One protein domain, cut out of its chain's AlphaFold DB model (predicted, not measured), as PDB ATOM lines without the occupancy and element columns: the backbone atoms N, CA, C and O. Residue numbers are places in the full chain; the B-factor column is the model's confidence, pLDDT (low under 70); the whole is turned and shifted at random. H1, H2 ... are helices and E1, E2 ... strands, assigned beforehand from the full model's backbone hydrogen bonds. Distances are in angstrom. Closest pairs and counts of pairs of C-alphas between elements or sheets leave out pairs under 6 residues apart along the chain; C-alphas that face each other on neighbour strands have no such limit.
ATOM      1  N   GLN A   2     194.687 279.811 221.581       57.66
ATOM      2  CA  GLN A   2     195.133 279.661 220.177       57.66
ATOM      3  C   GLN A   2     195.127 278.211 219.648       57.66
ATOM      4  O   GLN A   2     194.732 277.977 218.510       57.66
ATOM      5  N   LYS A   3     195.462 277.228 220.496       64.44
ATOM      6  CA  LYS A   3     195.596 275.807 220.124       64.44
ATOM      7  C   LYS A   3     194.300 275.103 219.681       64.44
ATOM      8  O   LYS A   3     194.378 274.020 219.122       64.44
ATOM      9  N   LEU A   4     193.121 275.689 219.912       72.00
ATOM     10  CA  LEU A   4     191.841 275.079 219.516       72.00
ATOM     11  C   LEU A   4     191.443 275.427 218.069       72.00
ATOM     12  O   LEU A   4     190.583 274.781 217.472       72.00
ATOM     13  N   GLY A   5     192.075 276.458 217.494       76.19
ATOM     14  CA  GLY A   5     191.814 276.948 216.141       76.19
ATOM     15  C   GLY A   5     190.363 277.377 215.893       76.19
ATOM     16  O   GLY A   5     189.879 277.196 214.781       76.19
ATOM     17  N   PHE A   6     189.671 277.873 216.921       81.56
ATOM     18  CA  PHE A   6     188.420 278.622 216.779       81.56
ATOM     19  C   PHE A   6     188.716 280.097 216.515       81.56
ATOM     20  O   PHE A   6     189.747 280.614 216.969       81.56
ATOM     21  N   LYS A   7     187.786 280.780 215.835       83.44
ATOM     22  CA  LYS A   7     187.792 282.244 215.749       83.44
ATOM     23  C   LYS A   7     187.700 282.816 217.163       83.44
ATOM     24  O   LYS A   7     186.900 282.354 217.974       83.44
ATOM     25  N   ARG A   8     188.549 283.793 217.466       86.81
ATOM     26  CA  ARG A   8     188.605 284.456 218.771       86.81
ATOM     27  C   ARG A   8     187.985 285.835 218.640       86.81
ATOM     28  O   ARG A   8     188.361 286.569 217.731       86.81
ATOM     29  N   ILE A   9     187.069 286.156 219.546       90.88
ATOM     30  CA  ILE A   9     186.447 287.473 219.649       90.88
ATOM     31  C   ILE A   9     186.705 287.981 221.068       90.88
ATOM     32  O   ILE A   9     186.311 287.326 222.033       90.88
ATOM     33  N   TYR A  10     187.392 289.110 221.197       91.75
ATOM     34  CA  TYR A  10     187.546 289.832 222.454       91.75
ATOM     35  C   TYR A  10     186.426 290.857 222.587       91.75
ATOM     36  O   TYR A  10     186.272 291.739 221.745       91.75
ATOM     37  N   LEU A  11     185.640 290.731 223.650       92.75
ATOM     38  CA  LEU A  11     184.604 291.692 224.005       92.75
ATOM     39  C   LEU A  11     185.189 292.620 225.063       92.75
ATOM     40  O   LEU A  11     185.541 292.169 226.153       92.75
ATOM     41  N   PHE A  12     185.344 293.889 224.715       89.56
ATOM     42  CA  PHE A  12     185.917 294.903 225.585       89.56
ATOM     43  C   PHE A  12     184.813 295.862 226.016       89.56
ATOM     44  O   PHE A  12     184.224 296.550 225.190       89.56
ATOM     45  N   GLU A  13     184.502 295.884 227.306       89.06
ATOM     46  CA  GLU A  13     183.524 296.804 227.880       89.06
ATOM     47  C   GLU A  13     184.259 297.929 228.608       89.06
ATOM     48  O   GLU A  13     185.048 297.673 229.519       89.06
ATOM     49  N   GLU A  14     183.998 299.172 228.212       83.19
ATOM     50  CA  GLU A  14     184.481 300.351 228.917       83.19
ATOM     51  C   GLU A  14     183.712 300.524 230.231       83.19
ATOM     52  O   GLU A  14     182.536 300.881 230.251       83.19
ATOM     53  N   CYS A  15     184.399 300.309 231.351       78.50
ATOM     54  CA  CYS A  15     183.850 300.548 232.681       78.50
ATOM     55  C   CYS A  15     184.366 301.877 233.251       78.50
ATOM     56  O   CYS A  15     185.531 302.246 233.082       78.50
ATOM     57  N   THR A  16     183.532 302.564 234.034       75.31
ATOM     58  CA  THR A  16     183.873 303.846 234.684       75.31
ATOM     59  C   THR A  16     185.129 303.776 235.567       75.31
ATOM     60  O   THR A  16     185.812 304.780 235.745       75.31
ATOM     61  N   GLY A  17     185.480 302.589 236.077       74.19
ATOM     62  CA  GLY A  17     186.675 302.344 236.891       74.19
ATOM     63  C   GLY A  17     187.964 302.028 236.121       74.19
ATOM     64  O   GLY A  17     189.010 301.890 236.751       74.19
ATOM     65  N   MET A  18     187.940 301.919 234.787       74.69
ATOM     66  CA  MET A  18     189.109 301.456 234.018       74.69
ATOM     67  C   MET A  18     190.303 302.409 234.060       74.69
ATOM     68  O   MET A  18     191.443 301.973 233.933       74.69
ATOM     69  N   ARG A  19     190.059 303.702 234.284       73.88
ATOM     70  CA  ARG A  19     191.124 304.708 234.416       73.88
ATOM     71  C   ARG A  19     191.834 304.670 235.776       73.88
ATOM     72  O   ARG A  19     192.867 305.306 235.922       73.88
ATOM     73  N   ASN A  20     191.301 303.907 236.735       77.31
ATOM     74  CA  ASN A  20     191.848 303.752 238.087       77.31
ATOM     75  C   ASN A  20     192.547 302.395 238.290       77.31
ATOM     76  O   ASN A  20     192.779 301.977 239.424       77.31
ATOM     77  N   LEU A  21     192.842 301.672 237.207       79.44
ATOM     78  CA  LEU A  21     193.558 300.401 237.263       79.44
ATOM     79  C   LEU A  21     195.068 300.634 237.426       79.44
ATOM     80  O   LEU A  21     195.607 301.654 237.008       79.44
ATOM     81  N   HIS A  22     195.774 299.639 237.973       81.81
ATOM     82  CA  HIS A  22     197.245 299.640 238.035       81.81
ATOM     83  C   HIS A  22     197.919 299.653 236.650       81.81
ATOM     84  O   HIS A  22     199.114 299.915 236.549       81.81
ATOM     85  N   ILE A  23     197.165 299.344 235.596       83.88
ATOM     86  CA  ILE A  23     197.605 299.358 234.203       83.88
ATOM     87  C   ILE A  23     196.979 300.582 233.536       83.88
ATOM     88  O   ILE A  23     195.777 300.807 233.676       83.88
ATOM     89  N   SER A  24     197.785 301.357 232.804       86.88
ATOM     90  CA  SER A  24     197.291 302.552 232.117       86.88
ATOM     91  C   SER A  24     196.275 302.196 231.030       86.88
ATOM     92  O   SER A  24     196.337 301.125 230.416       86.88
ATOM     93  N   TYR A  25     195.358 303.119 230.753       84.44
ATOM     94  CA  TYR A  25     194.350 302.931 229.714       84.44
ATOM     95  C   TYR A  25     194.988 302.721 228.330       84.44
ATOM     96  O   TYR A  25     194.572 301.852 227.567       84.44
ATOM     97  N   GLU A  26     196.072 303.437 228.040       88.06
ATOM     98  CA  GLU A  26     196.850 303.314 226.804       88.06
ATOM     99  C   GLU A  26     197.476 301.922 226.671       88.06
ATOM    100  O   GLU A  26     197.495 301.348 225.584       88.06
ATOM    101  N   THR A  27     197.938 301.340 227.783       91.00
ATOM    102  CA  THR A  27     198.488 299.977 227.800       91.00
ATOM    103  C   THR A  27     197.405 298.946 227.478       91.00
ATOM    104  O   THR A  27     197.655 297.998 226.730       91.00
ATOM    105  N   LEU A  28     196.184 299.141 227.990       87.31
ATOM    106  CA  LEU A  28     195.039 298.286 227.666       87.31
ATOM    107  C   LEU A  28     194.673 298.386 226.182       87.31
ATOM    108  O   LEU A  28     194.537 297.353 225.525       87.31
ATOM    109  N   LEU A  29     194.610 299.599 225.626       87.88
ATOM    110  CA  LEU A  29     194.364 299.804 224.195       87.88
ATOM    111  C   LEU A  29     195.452 299.164 223.328       87.88
ATOM    112  O   LEU A  29     195.139 298.469 222.364       87.88
ATOM    113  N   GLN A  30     196.725 299.320 223.694       90.94
ATOM    114  CA  GLN A  30     197.819 298.681 222.969       90.94
ATOM    115  C   GLN A  30     197.717 297.152 223.028       90.94
ATOM    116  O   GLN A  30     197.975 296.479 222.030       90.94
ATOM    117  N   SER A  31     197.308 296.588 224.169       90.00
ATOM    118  CA  SER A  31     197.089 295.143 224.300       90.00
ATOM    119  C   SER A  31     195.951 294.642 223.403       90.00
ATOM    120  O   SER A  31     196.082 293.584 222.789       90.00
ATOM    121  N   LEU A  32     194.882 295.432 223.251       89.75
ATOM    122  CA  LEU A  32     193.769 295.133 222.353       89.75
ATOM    123  C   LEU A  32     194.210 295.174 220.884       89.75
ATOM    124  O   LEU A  32     193.921 294.251 220.125       89.75
ATOM    125  N   ILE A  33     194.974 296.203 220.504       91.12
ATOM    126  CA  ILE A  33     195.548 296.340 219.158       91.12
ATOM    127  C   ILE A  33     196.479 295.162 218.852       91.12
ATOM    128  O   ILE A  33     196.395 294.573 217.774       91.12
ATOM    129  N   ASN A  34     197.330 294.769 219.803       92.25
ATOM    130  CA  ASN A  34     198.205 293.607 219.655       92.25
ATOM    131  C   ASN A  34     197.388 292.321 219.459       92.25
ATOM    132  O   ASN A  34     197.688 291.533 218.564       92.25
ATOM    133  N   ALA A  35     196.314 292.133 220.229       89.81
ATOM    134  CA  ALA A  35     195.431 290.983 220.075       89.81
ATOM    135  C   ALA A  35     194.754 290.931 218.689       89.81
ATOM    136  O   ALA A  35     194.544 289.848 218.138       89.81
ATOM    137  N   GLN A  36     194.429 292.084 218.101       90.44
ATOM    138  CA  GLN A  36     193.851 292.155 216.758       90.44
ATOM    139  C   GLN A  36     194.893 291.915 215.660       90.44
ATOM    140  O   GLN A  36     194.709 291.036 214.820       90.44
ATOM    141  N   LEU A  37     195.993 292.673 215.670       90.94
ATOM    142  CA  LEU A  37     196.974 292.687 214.580       90.94
ATOM    143  C   LEU A  37     197.951 291.511 214.629       90.94
ATOM    144  O   LEU A  37     198.317 290.980 213.584       90.94
ATOM    145  N   ILE A  38     198.386 291.119 215.826       88.81
ATOM    146  CA  ILE A  38     199.404 290.078 216.015       88.81
ATOM    147  C   ILE A  38     198.726 288.724 216.213       88.81
ATOM    148  O   ILE A  38     199.075 287.754 215.542       88.81
ATOM    149  N   ASP A  39     197.725 288.653 217.095       85.38
ATOM    150  CA  ASP A  39     197.047 287.386 217.393       85.38
ATOM    151  C   ASP A  39     195.881 287.070 216.442       85.38
ATOM    152  O   ASP A  39     195.292 285.991 216.557       85.38
ATOM    153  N   GLY A  40     195.512 287.973 215.526       87.38
ATOM    154  CA  GLY A  40     194.428 287.765 214.558       87.38
ATOM    155  C   GLY A  40     193.051 287.586 215.204       87.38
ATOM    156  O   GLY A  40     192.214 286.842 214.688       87.38
ATOM    157  N   CYS A  41     192.832 288.179 216.378       87.88
ATOM    158  CA  CYS A  41     191.542 288.133 217.057       87.88
ATOM    159  C   CYS A  41     190.622 289.235 216.525       87.88
ATOM    160  O   CYS A  41     191.059 290.335 216.202       87.88
ATOM    161  N   GLU A  42     189.323 288.969 216.485       90.25
ATOM    162  CA  GLU A  42     188.338 290.036 216.346       90.25
ATOM    163  C   GLU A  42     188.190 290.728 217.703       90.25
ATOM    164  O   GLU A  42     188.277 290.067 218.739       90.25
ATOM    165  N   ALA A  43     187.978 292.041 217.719       90.94
ATOM    166  CA  ALA A  43     187.646 292.730 218.958       90.94
ATOM    167  C   ALA A  43     186.481 293.687 218.752       90.94
ATOM    168  O   ALA A  43     186.391 294.342 217.714       90.94
ATOM    169  N   VAL A  44     185.603 293.740 219.749       92.19
ATOM    170  CA  VAL A  44     184.401 294.569 219.754       92.19
ATOM    171  C   VAL A  44     184.375 295.351 221.056       92.19
ATOM    172  O   VAL A  44     184.481 294.762 222.132       92.19
ATOM    173  N   ASN A  45     184.257 296.671 220.938       90.62
ATOM    174  CA  ASN A  45     184.225 297.585 222.073       90.62
ATOM    175  C   ASN A  45     182.781 297.979 222.391       90.62
ATOM    176  O   ASN A  45     181.999 298.257 221.483       90.62
ATOM    177  N   PHE A  46     182.455 298.048 223.676       91.81
ATOM    178  CA  PHE A  46     181.148 298.435 224.192       91.81
ATOM    179  C   PHE A  46     181.317 299.537 225.224       91.81
ATOM    180  O   PHE A  46     182.199 299.458 226.073       91.81
ATOM    181  N   SER A  47     180.440 300.537 225.203       88.06
ATOM    182  CA  SER A  47     180.466 301.610 226.206       88.06
ATOM    183  C   SER A  47     179.762 301.227 227.514       88.06
ATOM    184  O   SER A  47     179.799 301.989 228.475       88.06
ATOM    185  N   ASN A  48     179.036 300.105 227.526       88.25
ATOM    186  CA  ASN A  48     178.353 299.551 228.694       88.25
ATOM    187  C   ASN A  48     177.903 298.101 228.443       88.25
ATOM    188  O   ASN A  48     177.738 297.667 227.297       88.25
ATOM    189  N   GLY A  49     177.608 297.382 229.525       89.50
ATOM    190  CA  GLY A  49     177.170 295.988 229.477       89.50
ATOM    191  C   GLY A  49     175.849 295.747 228.743       89.50
ATOM    192  O   GLY A  49     175.643 294.652 228.224       89.50
ATOM    193  N   SER A  50     174.971 296.750 228.617       92.56
ATOM    194  CA  SER A  50     173.720 296.598 227.855       92.56
ATOM    195  C   SER A  50     173.994 296.400 226.364       92.56
ATOM    196  O   SER A  50     173.396 295.524 225.746       92.56
ATOM    197  N   GLN A  51     174.932 297.165 225.795       93.88
ATOM    198  CA  GLN A  51     175.348 296.993 224.398       93.88
ATOM    199  C   GLN A  51     176.041 295.642 224.179       93.88
ATOM    200  O   GLN A  51     175.801 294.978 223.173       93.88
ATOM    201  N   CYS A  52     176.861 295.208 225.142       93.81
ATOM    202  CA  CYS A  52     177.499 293.893 225.105       93.81
ATOM    203  C   CYS A  52     176.451 292.764 225.087       93.81
ATOM    204  O   CYS A  52     176.517 291.857 224.255       93.81
ATOM    205  N   ALA A  53     175.430 292.850 225.947       95.06
ATOM    206  CA  ALA A  53     174.338 291.883 225.994       95.06
ATOM    207  C   ALA A  53     173.515 291.859 224.694       95.06
ATOM    208  O   ALA A  53     173.191 290.783 224.187       95.06
ATOM    209  N   GLU A  54     173.209 293.028 224.123       96.31
ATOM    210  CA  GLU A  54     172.499 293.135 222.845       96.31
ATOM    211  C   GLU A  54     173.300 292.506 221.696       96.31
ATOM    212  O   GLU A  54     172.754 291.713 220.919       96.31
ATOM    213  N   TYR A  55     174.604 292.789 221.634       95.88
ATOM    214  CA  TYR A  55     175.515 292.189 220.664       95.88
ATOM    215  C   TYR A  55     175.560 290.667 220.797       95.88
ATOM    216  O   TYR A  55     175.395 289.964 219.801       95.88
ATOM    217  N   LEU A  56     175.722 290.142 222.016       96.56
ATOM    218  CA  LEU A  56     175.718 288.701 222.266       96.56
ATOM    219  C   LEU A  56     174.402 288.061 221.817       96.56
ATOM    220  O   LEU A  56     174.419 287.038 221.136       96.56
ATOM    221  N   ALA A  57     173.262 288.689 222.115       97.56
ATOM    222  CA  ALA A  57     171.958 288.189 221.699       97.56
ATOM    223  C   ALA A  57     171.806 288.174 220.164       97.56
ATOM    224  O   ALA A  57     171.293 287.206 219.597       97.56
ATOM    225  N   ALA A  58     172.265 289.223 219.473       96.88
ATOM    226  CA  ALA A  58     172.261 289.293 218.012       96.88
ATOM    227  C   ALA A  58     173.207 288.265 217.374       96.88
ATOM    228  O   ALA A  58     172.832 287.592 216.408       96.88
ATOM    229  N   LEU A  59     174.402 288.094 217.945       94.25
ATOM    230  CA  LEU A  59     175.382 287.106 217.511       94.25
ATOM    231  C   LEU A  59     174.828 285.686 217.668       94.25
ATOM    232  O   LEU A  59     174.872 284.914 216.712       94.25
ATOM    233  N   SER A  60     174.231 285.354 218.817       95.31
ATOM    234  CA  SER A  60     173.599 284.051 219.047       95.31
ATOM    235  C   SER A  60     172.474 283.767 218.050       95.31
ATOM    236  O   SER A  60     172.438 282.678 217.482       95.31
ATOM    237  N   ARG A  61     171.591 284.741 217.776       95.94
ATOM    238  CA  ARG A  61     170.531 284.586 216.761       95.94
ATOM    239  C   ARG A  61     171.102 284.341 215.363       95.94
ATOM    240  O   ARG A  61     170.597 283.483 214.647       95.94
ATOM    241  N   THR A  62     172.160 285.062 214.997       92.44
ATOM    242  CA  THR A  62     172.827 284.929 213.690       92.44
ATOM    243  C   THR A  62     173.532 283.582 213.540       92.44
ATOM    244  O   THR A  62     173.467 282.955 212.485       92.44
ATOM    245  N   LEU A  63     174.211 283.117 214.590       90.62
ATOM    246  CA  LEU A  63     174.850 281.803 214.588       90.62
ATOM    247  C   LEU A  63     173.809 280.690 214.512       90.62
ATOM    248  O   LEU A  63     173.992 279.763 213.733       90.62
TER     249      LEU A  63
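AT A GLANCE: This is residues 2 to 63 of the 180 residues of the protein "Crossover junction endonuclease MUS81" of Schistocephalus solidus (UniProt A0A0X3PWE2). A thin ribbon of two parallel strands, E1 and E2, runs as the diagonal of a flat Z, with helix H1 over one face and helix H2 over the other. H1 ends near the beginning of E2 and H2 begins near the end of E1 and E2; the far ends of both helices stick out, residues 19 to 27 with the beginning of H1 and residues 57 to 63 of H2. The printed part has 62 residues, with two named strands and two named helices in the order E1, H1, E2, H2, and the class is mixed, helices and strands. The whole is loose, with a radius of gyration of the C-alphas of 13.3 A, and flat, spanning 36 by 29 by 15 A.

IN THESE COORDINATES: From residue 2 the backbone runs to E1, residues 9 to 13, 12.8 A from first to last C-alpha; C-alpha 9 is at (186.447, 287.473, 219.649). H1 follows as residues 25 to 37, 18.5 A long, with C-alpha 25 at (194.350, 302.931, 229.714). E2 is residues 42 to 46, 13.6 A long. H2 is residues 49 to 63, 20.7 A long, and ends with C-alpha 63 at (174.850, 281.803, 214.588).

HOW THE PARTS SIT: E1 and E2 are parallel neighbours, with 18 degrees between their directions. C-alphas 10 and 43 face each other at 4.5 A, and N 10 and O 42 are within hydrogen-bond range at 2.8 A, as are N 44 and O 10 at 2.9 A. E1, H1 and E2 form a strand-helix-strand unit, two parallel strands with a helix between them along the chain, and its crossover is right-handed. The closest C-alphas of H1 and E2 are those of Gln 36 and Glu 42, 5.9 A apart. E1 and H1 are near each other, with 9 pairs of C-alphas within 10 A. The closest C-alphas of E1 and H2 are those of Glu 13 and Gly 49, 6.6 A apart, and those of E2 and H2 are Phe 46 and Cys 52, 5.9 A apart. H1 and H2 are apart. In H1 and H2 every O i to N i+4 pair is within hydrogen-bond range.

THE WHOLE: The two C-alphas farthest apart are those of His 22 and Thr 62, at 37.5 A. The printed part has no cut. The link from E1 to H1, 11 residues, is long; the links from H1 to E2, 4 residues, and from E2 to H2, 2 residues, are tight. The mean pLDDT of the printed part is 87.2, and residues 2 to 3 are under 70.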